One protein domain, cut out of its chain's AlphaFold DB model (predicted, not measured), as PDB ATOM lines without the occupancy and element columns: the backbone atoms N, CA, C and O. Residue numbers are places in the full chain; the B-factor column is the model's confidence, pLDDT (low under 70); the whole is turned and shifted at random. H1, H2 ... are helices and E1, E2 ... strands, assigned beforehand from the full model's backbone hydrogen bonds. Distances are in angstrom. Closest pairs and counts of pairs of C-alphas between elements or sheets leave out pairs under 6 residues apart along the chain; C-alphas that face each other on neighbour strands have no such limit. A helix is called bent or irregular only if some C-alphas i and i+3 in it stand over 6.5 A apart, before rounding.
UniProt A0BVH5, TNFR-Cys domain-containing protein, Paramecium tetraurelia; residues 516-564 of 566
ATOM      1  N   ASP A 516    -131.105  35.784 -36.916       83.06
ATOM      2  CA  ASP A 516    -131.705  36.771 -37.807       83.06
ATOM      3  C   ASP A 516    -130.634  37.354 -38.740       83.06
ATOM      4  O   ASP A 516    -129.841  38.227 -38.377       83.06
ATOM      5  N   TYR A 517    -130.639  36.873 -39.981       72.50
ATOM      6  CA  TYR A 517    -129.719  37.300 -41.034       72.50
ATOM      7  C   TYR A 517    -129.915  38.743 -41.485       72.50
ATOM      8  O   TYR A 517    -128.982  39.344 -42.015       72.50
ATOM      9  N   GLN A 518    -131.109  39.306 -41.307       75.62
ATOM     10  CA  GLN A 518    -131.370  40.682 -41.701       75.62
ATOM     11  C   GLN A 518    -130.673  41.648 -40.739       75.62
ATOM     12  O   GLN A 518    -130.113  42.653 -41.173       75.62
ATOM     13  N   ASN A 519    -130.652  41.299 -39.452       82.50
ATOM     14  CA  ASN A 519    -130.116  42.142 -38.384       82.50
ATOM     15  C   ASN A 519    -128.750  41.681 -37.842       82.50
ATOM     16  O   ASN A 519    -128.183  42.353 -36.987       82.50
ATOM     17  N   HIS A 520    -128.202  40.570 -38.347       77.25
ATOM     18  CA  HIS A 520    -126.922  39.981 -37.924       77.25
ATOM     19  C   HIS A 520    -126.843  39.671 -36.418       77.25
ATOM     20  O   HIS A 520    -125.783  39.776 -35.800       77.25
ATOM     21  N   GLN A 521    -127.961  39.256 -35.827       86.50
ATOM     22  CA  GLN A 521    -128.075  38.944 -34.404       86.50
ATOM     23  C   GLN A 521    -128.918  37.688 -34.197       86.50
ATOM     24  O   GLN A 521    -129.725  37.324 -35.049       86.50
ATOM     25  N   CYS A 522    -128.737  37.002 -33.072       89.56
ATOM     26  CA  CYS A 522    -129.675  35.952 -32.694       89.56
ATOM     27  C   CYS A 522    -131.017  36.579 -32.282       89.56
ATOM     28  O   CYS A 522    -131.055  37.700 -31.782       89.56
ATOM     29  N   GLN A 523    -132.110  35.857 -32.513       94.50
ATOM     30  CA  GLN A 523    -133.445  36.194 -32.033       94.50
ATOM     31  C   GLN A 523    -133.432  36.353 -30.510       94.50
ATOM     32  O   GLN A 523    -132.644  35.701 -29.818       94.50
ATOM     33  N   ASP A 524    -134.351  37.169 -29.997       94.69
ATOM     34  CA  ASP A 524    -134.538  37.374 -28.564       94.69
ATOM     35  C   ASP A 524    -134.600  36.037 -27.801       94.69
ATOM     36  O   ASP A 524    -135.243  35.065 -28.213       94.69
ATOM     37  N   GLY A 525    -133.890  35.989 -26.677       93.94
ATOM     38  CA  GLY A 525    -133.654  34.795 -25.870       93.94
ATOM     39  C   GLY A 525    -132.395  34.017 -26.254       93.94
ATOM     40  O   GLY A 525    -132.116  32.998 -25.620       93.94
ATOM     41  N   TYR A 526    -131.620  34.478 -27.241       95.06
ATOM     42  CA  TYR A 526    -130.361  33.863 -27.659       95.06
ATOM     43  C   TYR A 526    -129.238  34.899 -27.818       95.06
ATOM     44  O   TYR A 526    -129.481  36.052 -28.161       95.06
ATOM     45  N   TYR A 527    -127.988  34.468 -27.642       92.25
ATOM     46  CA  TYR A 527    -126.790  35.242 -27.979       92.25
ATOM     47  C   TYR A 527    -125.882  34.478 -28.937       92.25
ATOM     48  O   TYR A 527    -125.836  33.245 -28.932       92.25
ATOM     49  N   LEU A 528    -125.125  35.213 -29.751       88.19
ATOM     50  CA  LEU A 528    -124.157  34.619 -30.665       88.19
ATOM     51  C   LEU A 528    -122.888  34.217 -29.900       88.19
ATOM     52  O   LEU A 528    -122.233  35.048 -29.277       88.19
ATOM     53  N   SER A 529    -122.527  32.939 -29.975       85.44
ATOM     54  CA  SER A 529    -121.287  32.383 -29.424       85.44
ATOM     55  C   SER A 529    -120.465  31.688 -30.513       85.44
ATOM     56  O   SER A 529    -120.934  31.509 -31.635       85.44
ATOM     57  N   GLU A 530    -119.279  31.176 -30.167       75.69
ATOM     58  CA  GLU A 530    -118.498  30.307 -31.067       75.69
ATOM     59  C   GLU A 530    -119.226  29.008 -31.476       75.69
ATOM     60  O   GLU A 530    -118.786  28.324 -32.398       75.69
ATOM     61  N   LYS A 531    -120.302  28.638 -30.772       80.19
ATOM     62  CA  LYS A 531    -121.139  27.456 -31.034       80.19
ATOM     63  C   LYS A 531    -122.501  27.825 -31.637       80.19
ATOM     64  O   LYS A 531    -123.429  27.019 -31.592       80.19
ATOM     65  N   GLY A 532    -122.649  29.039 -32.152       82.75
ATOM     66  CA  GLY A 532    -123.875  29.539 -32.769       82.75
ATOM     67  C   GLY A 532    -124.751  30.265 -31.759       82.75
ATOM     68  O   GLY A 532    -124.252  30.734 -30.730       82.75
ATOM     69  N   CYS A 533    -126.050  30.346 -32.047       90.19
ATOM     70  CA  CYS A 533    -127.019  30.962 -31.147       90.19
ATOM     71  C   CYS A 533    -127.233  30.076 -29.915       90.19
ATOM     72  O   CYS A 533    -127.794  28.981 -29.983       90.19
ATOM     73  N   GLN A 534    -126.761  30.544 -28.767       93.19
ATOM     74  CA  GLN A 534    -126.925  29.873 -27.481       93.19
ATOM     75  C   GLN A 534    -128.032  30.560 -26.697       93.19
ATOM     76  O   GLN A 534    -128.196  31.772 -26.795       93.19
ATOM     77  N   VAL A 535    -128.801  29.784 -25.936       94.75
ATOM     78  CA  VAL A 535    -129.916  30.304 -25.138       94.75
ATOM     79  C   VAL A 535    -129.369  31.235 -24.049       94.75
ATOM     80  O   VAL A 535    -128.355  30.930 -23.417       94.75
ATOM     81  N   CYS A 536    -130.028  32.370 -23.835       94.62
ATOM     82  CA  CYS A 536    -129.741  33.268 -22.721       94.62
ATOM     83  C   CYS A 536    -130.030  32.601 -21.364       94.62
ATOM     84  O   CYS A 536    -130.770  31.620 -21.270       94.62
ATOM     85  N   SER A 537    -129.483  33.158 -20.280       93.44
ATOM     86  CA  SER A 537    -129.873  32.767 -18.921       93.44
ATOM     87  C   SER A 537    -131.378  32.945 -18.696       93.44
ATOM     88  O   SER A 537    -132.005  33.835 -19.277       93.44
ATOM     89  N   GLN A 538    -131.961  32.126 -17.817       93.31
ATOM     90  CA  GLN A 538    -133.391  32.168 -17.505       93.31
ATOM     91  C   GLN A 538    -133.840  33.590 -17.118       93.31
ATOM     92  O   GLN A 538    -133.182  34.263 -16.327       93.31
ATOM     93  N   GLY A 539    -134.942  34.057 -17.710       91.50
ATOM     94  CA  GLY A 539    -135.479  35.408 -17.499       91.50
ATOM     95  C   GLY A 539    -134.816  36.521 -18.324       91.50
ATOM     96  O   GLY A 539    -135.298  37.653 -18.299       91.50
ATOM     97  N   CYS A 540    -133.758  36.242 -19.088       94.62
ATOM     98  CA  CYS A 540    -133.130  37.237 -19.957       94.62
ATOM     99  C   CYS A 540    -133.722  37.215 -21.380       94.62
ATOM    100  O   CYS A 540    -133.814  36.160 -22.006       94.62
ATOM    101  N   LEU A 541    -134.118  38.387 -21.887       94.38
ATOM    102  CA  LEU A 541    -134.668  38.577 -23.233       94.38
ATOM    103  C   LEU A 541    -133.574  38.908 -24.255       94.38
ATOM    104  O   LEU A 541    -133.574  38.356 -25.345       94.38
ATOM    105  N   ILE A 542    -132.627  39.781 -23.909       93.25
ATOM    106  CA  ILE A 542    -131.486  40.129 -24.768       93.25
ATOM    107  C   ILE A 542    -130.222  39.946 -23.938       93.25
ATOM    108  O   ILE A 542    -130.072  40.606 -22.912       93.25
ATOM    109  N   CYS A 543    -129.305  39.079 -24.366       93.12
ATOM    110  CA  CYS A 543    -128.031  38.857 -23.682       93.12
ATOM    111  C   CYS A 543    -126.842  38.976 -24.640       93.12
ATOM    112  O   CYS A 543    -126.950  38.690 -25.829       93.12
ATOM    113  N   GLN A 544    -125.688  39.396 -24.111       91.44
ATOM    114  CA  GLN A 544    -124.420  39.405 -24.856       91.44
ATOM    115  C   GLN A 544    -123.618  38.113 -24.624       91.44
ATOM    116  O   GLN A 544    -122.802  37.714 -25.447       91.44
ATOM    117  N   SER A 545    -123.836  37.464 -23.479       91.38
ATOM    118  CA  SER A 545    -123.259  36.167 -23.118       91.38
ATOM    119  C   SER A 545    -124.181  35.451 -22.130       91.38
ATOM    120  O   SER A 545    -125.116  36.068 -21.620       91.38
ATOM    121  N   LEU A 546    -123.875  34.194 -21.786       90.88
ATOM    122  CA  LEU A 546    -124.633  33.425 -20.789       90.88
ATOM    123  C   LEU A 546    -124.810  34.168 -19.450       90.88
ATOM    124  O   LEU A 546    -125.836  33.998 -18.804       90.88
ATOM    125  N   ASN A 547    -123.840  35.003 -19.060       90.06
ATOM    126  CA  ASN A 547    -123.812  35.689 -17.761       90.06
ATOM    127  C   ASN A 547    -124.002  37.211 -17.859       90.06
ATOM    128  O   ASN A 547    -123.829  37.903 -16.861       90.06
ATOM    129  N   LYS A 548    -124.291  37.756 -19.046       92.50
ATOM    130  CA  LYS A 548    -124.433  39.206 -19.243       92.50
ATOM    131  C   LYS A 548    -125.749  39.509 -19.937       92.50
ATOM    132  O   LYS A 548    -125.836  39.397 -21.167       92.50
ATOM    133  N   CYS A 549    -126.752  39.877 -19.147       93.94
ATOM    134  CA  CYS A 549    -128.067  40.224 -19.658       93.94
ATOM    135  C   CYS A 549    -128.155  41.726 -19.936       93.94
ATOM    136  O   CYS A 549    -127.861  42.538 -19.074       93.94
ATOM    137  N   LEU A 550    -128.566  42.091 -21.148       92.81
ATOM    138  CA  LEU A 550    -128.786  43.482 -21.553       92.81
ATOM    139  C   LEU A 550    -130.234  43.919 -21.304       92.81
ATOM    140  O   LEU A 550    -130.491  45.093 -21.049       92.81
ATOM    141  N   LYS A 551    -131.189  42.984 -21.394       93.44
ATOM    142  CA  LYS A 551    -132.614  43.241 -21.159       93.44
ATOM    143  C   LYS A 551    -133.309  42.004 -20.599       93.44
ATOM    144  O   LYS A 551    -133.252  40.941 -21.212       93.44
ATOM    145  N   CYS A 552    -133.999  42.153 -19.473       93.31
ATOM    146  CA  CYS A 552    -134.800  41.091 -18.861       93.31
ATOM    147  C   CYS A 552    -136.181  40.972 -19.531       93.31
ATOM    148  O   CYS A 552    -136.640  41.903 -20.191       93.31
ATOM    149  N   GLN A 553    -136.842  39.826 -19.377       92.88
ATOM    150  CA  GLN A 553    -138.245  39.664 -19.770       92.88
ATOM    151  C   GLN A 553    -139.156  40.480 -18.837       92.88
ATOM    152  O   GLN A 553    -138.875  40.578 -17.644       92.88
ATOM    153  N   ASP A 554    -140.277  40.993 -19.355       91.50
ATOM    154  CA  ASP A 554    -141.274  41.761 -18.586       91.50
ATOM    155  C   ASP A 554    -142.145  40.846 -17.699       91.50
ATOM    156  O   ASP A 554    -143.370  40.790 -17.809       91.50
ATOM    157  N   THR A 555    -141.510  40.074 -16.815       91.56
ATOM    158  CA  THR A 555    -142.182  39.278 -15.783       91.56
ATOM    159  C   THR A 555    -141.513  39.508 -14.432       91.56
ATOM    160  O   THR A 555    -140.294  39.662 -14.344       91.56
ATOM    161  N   ARG A 556    -142.302  39.508 -13.347       87.19
ATOM    162  CA  ARG A 556    -141.777  39.710 -11.980       87.19
ATOM    163  C   ARG A 556    -140.719  38.672 -11.592       87.19
ATOM    164  O   ARG A 556    -139.794  38.983 -10.852       87.19
ATOM    165  N   GLU A 557    -140.859  37.447 -12.094       87.69
ATOM    166  CA  GLU A 557    -139.900  36.361 -11.872       87.69
ATOM    167  C   GLU A 557    -138.579  36.624 -12.606       87.69
ATOM    168  O   GLU A 557    -137.504  36.482 -12.022       87.69
ATOM    169  N   ALA A 558    -138.646  37.081 -13.861       86.38
ATOM    170  CA  ALA A 558    -137.466  37.418 -14.647       86.38
ATOM    171  C   ALA A 558    -136.682  38.594 -14.056       86.38
ATOM    172  O   ALA A 558    -135.460  38.509 -13.976       86.38
ATOM    173  N   GLU A 559    -137.348  39.654 -13.585       82.25
ATOM    174  CA  GLU A 559    -136.674  40.783 -12.925       82.25
ATOM    175  C   GLU A 559    -135.853  40.347 -11.707       82.25
ATOM    176  O   GLU A 559    -134.757  40.863 -11.479       82.25
ATOM    177  N   PHE A 560    -136.363  39.384 -10.934       83.69
ATOM    178  CA  PHE A 560    -135.679  38.872  -9.751       83.69
ATOM    179  C   PHE A 560    -134.428  38.057 -10.114       83.69
ATOM    180  O   PHE A 560    -133.386  38.212  -9.482       83.69
ATOM    181  N   ILE A 561    -134.514  37.225 -11.158       81.69
ATOM    182  CA  ILE A 561    -133.413  36.357 -11.615       81.69
ATOM    183  C   ILE A 561    -132.334  37.156 -12.364       81.69
ATOM    184  O   ILE A 561    -131.150  36.829 -12.301       81.69
ATOM    185  N   CYS A 562    -132.736  38.201 -13.082       79.50
ATOM    186  CA  CYS A 562    -131.905  38.903 -14.053       79.50
ATOM    187  C   CYS A 562    -131.125  40.095 -13.458       79.50
ATOM    188  O   CYS A 562    -130.011  40.376 -13.897       79.50
ATOM    189  N   LYS A 563    -131.650  40.747 -12.406       72.81
ATOM    190  CA  LYS A 563    -131.017  41.897 -11.722       72.81
ATOM    191  C   LYS A 563    -129.558  41.718 -11.266       72.81
ATOM    192  O   LYS A 563    -128.835  42.707 -11.311       72.81
ATOM    193  N   PRO A 564    -129.098  40.535 -10.817       62.12
ATOM    194  CA  PRO A 564    -127.704  40.347 -10.407       62.12
ATOM    195  C   PRO A 564    -126.686  40.405 -11.560       62.12
ATOM    196  O   PRO A 564    -125.496  40.514 -11.290       62.12
TER     197      PRO A 564
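What this domain is: This is residues 516 to 564 of the 566 residues of the protein "TNFR-Cys domain-containing protein" of Paramecium tetraurelia (UniProt A0BVH5). Two small strand hairpins, E3 with E4 and E1 with E2, follow one another along a short elongated body, E3 packing on E1 where they meet. The short, irregular helix H1 covers the far end beyond the hairpin E3 and E4, and the loop of residues 516 to 521 makes the opposite end. The printed part has 49 residues with four named strands and then one named helix, in the order E1, E2, E3, E4, H1. There are two sheets of two strands each, both antiparallel, and the class is mixed, helices and strands. The whole is compact, with a radius of gyration of the C-alphas of 10.8 A, and its C-alphas span 31 by 19 by 12 A.

How they stand to each other: Begin with the hairpin of E3, residues 540 to 545, and E4, residues 548 to 552, which are antiparallel neighbours at 163 degrees. Look there for N 541 and O 551 at 2.8 A and N 544 and O 548 at 2.9 A, both within hydrogen-bond range. Next find E1, residues 526 to 529, which has 10 pairs of C-alphas within 8 A of E3; the closest are those of Tyr 527 and Gln 544, 5.7 A apart. E1 forms a hairpin with E2, residues 532 to 535, antiparallel at 140 degrees, with N 527 and O 534 2.8 A apart. E2 and E3 are near each other, with 6 pairs of C-alphas within 10 A. At E4, look for H1, residues 556 to 564: the closest C-alphas of the two are those of Cys 552 and Cys 562, 6.0 A apart. H1 is apart from E1 and from E2. In H1, 4 of 5 O i to N i+4 pairs are within hydrogen-bond range; it is irregular, with C-alphas 561 and 564 7.1 A apart.

Where its parts are: Find C-alpha 540 at (-133.130, 37.237, -19.957); from there E3 runs 10.4 A to Ser 545. E4 runs 10.5 A from Lys 548 to Cys 552. Find C-alpha 526 at (-130.361, 33.863, -27.659), where E1 begins; it is 9.4 A long, and E2, from Gly 532 to Val 535, is 9.8 A long. H1 runs 14.2 A from Arg 556 to Pro 564, whose C-alpha is at (-127.704, 40.347, -10.407).

The domain as a whole: The two C-alphas farthest apart are those of Gln 518 and Phe 560, at 32.3 A. The printed part has no cut, and the four links between its named elements are tight. The mean pLDDT of the printed part is 87.9, and residue 564 is the one printed residue under 70.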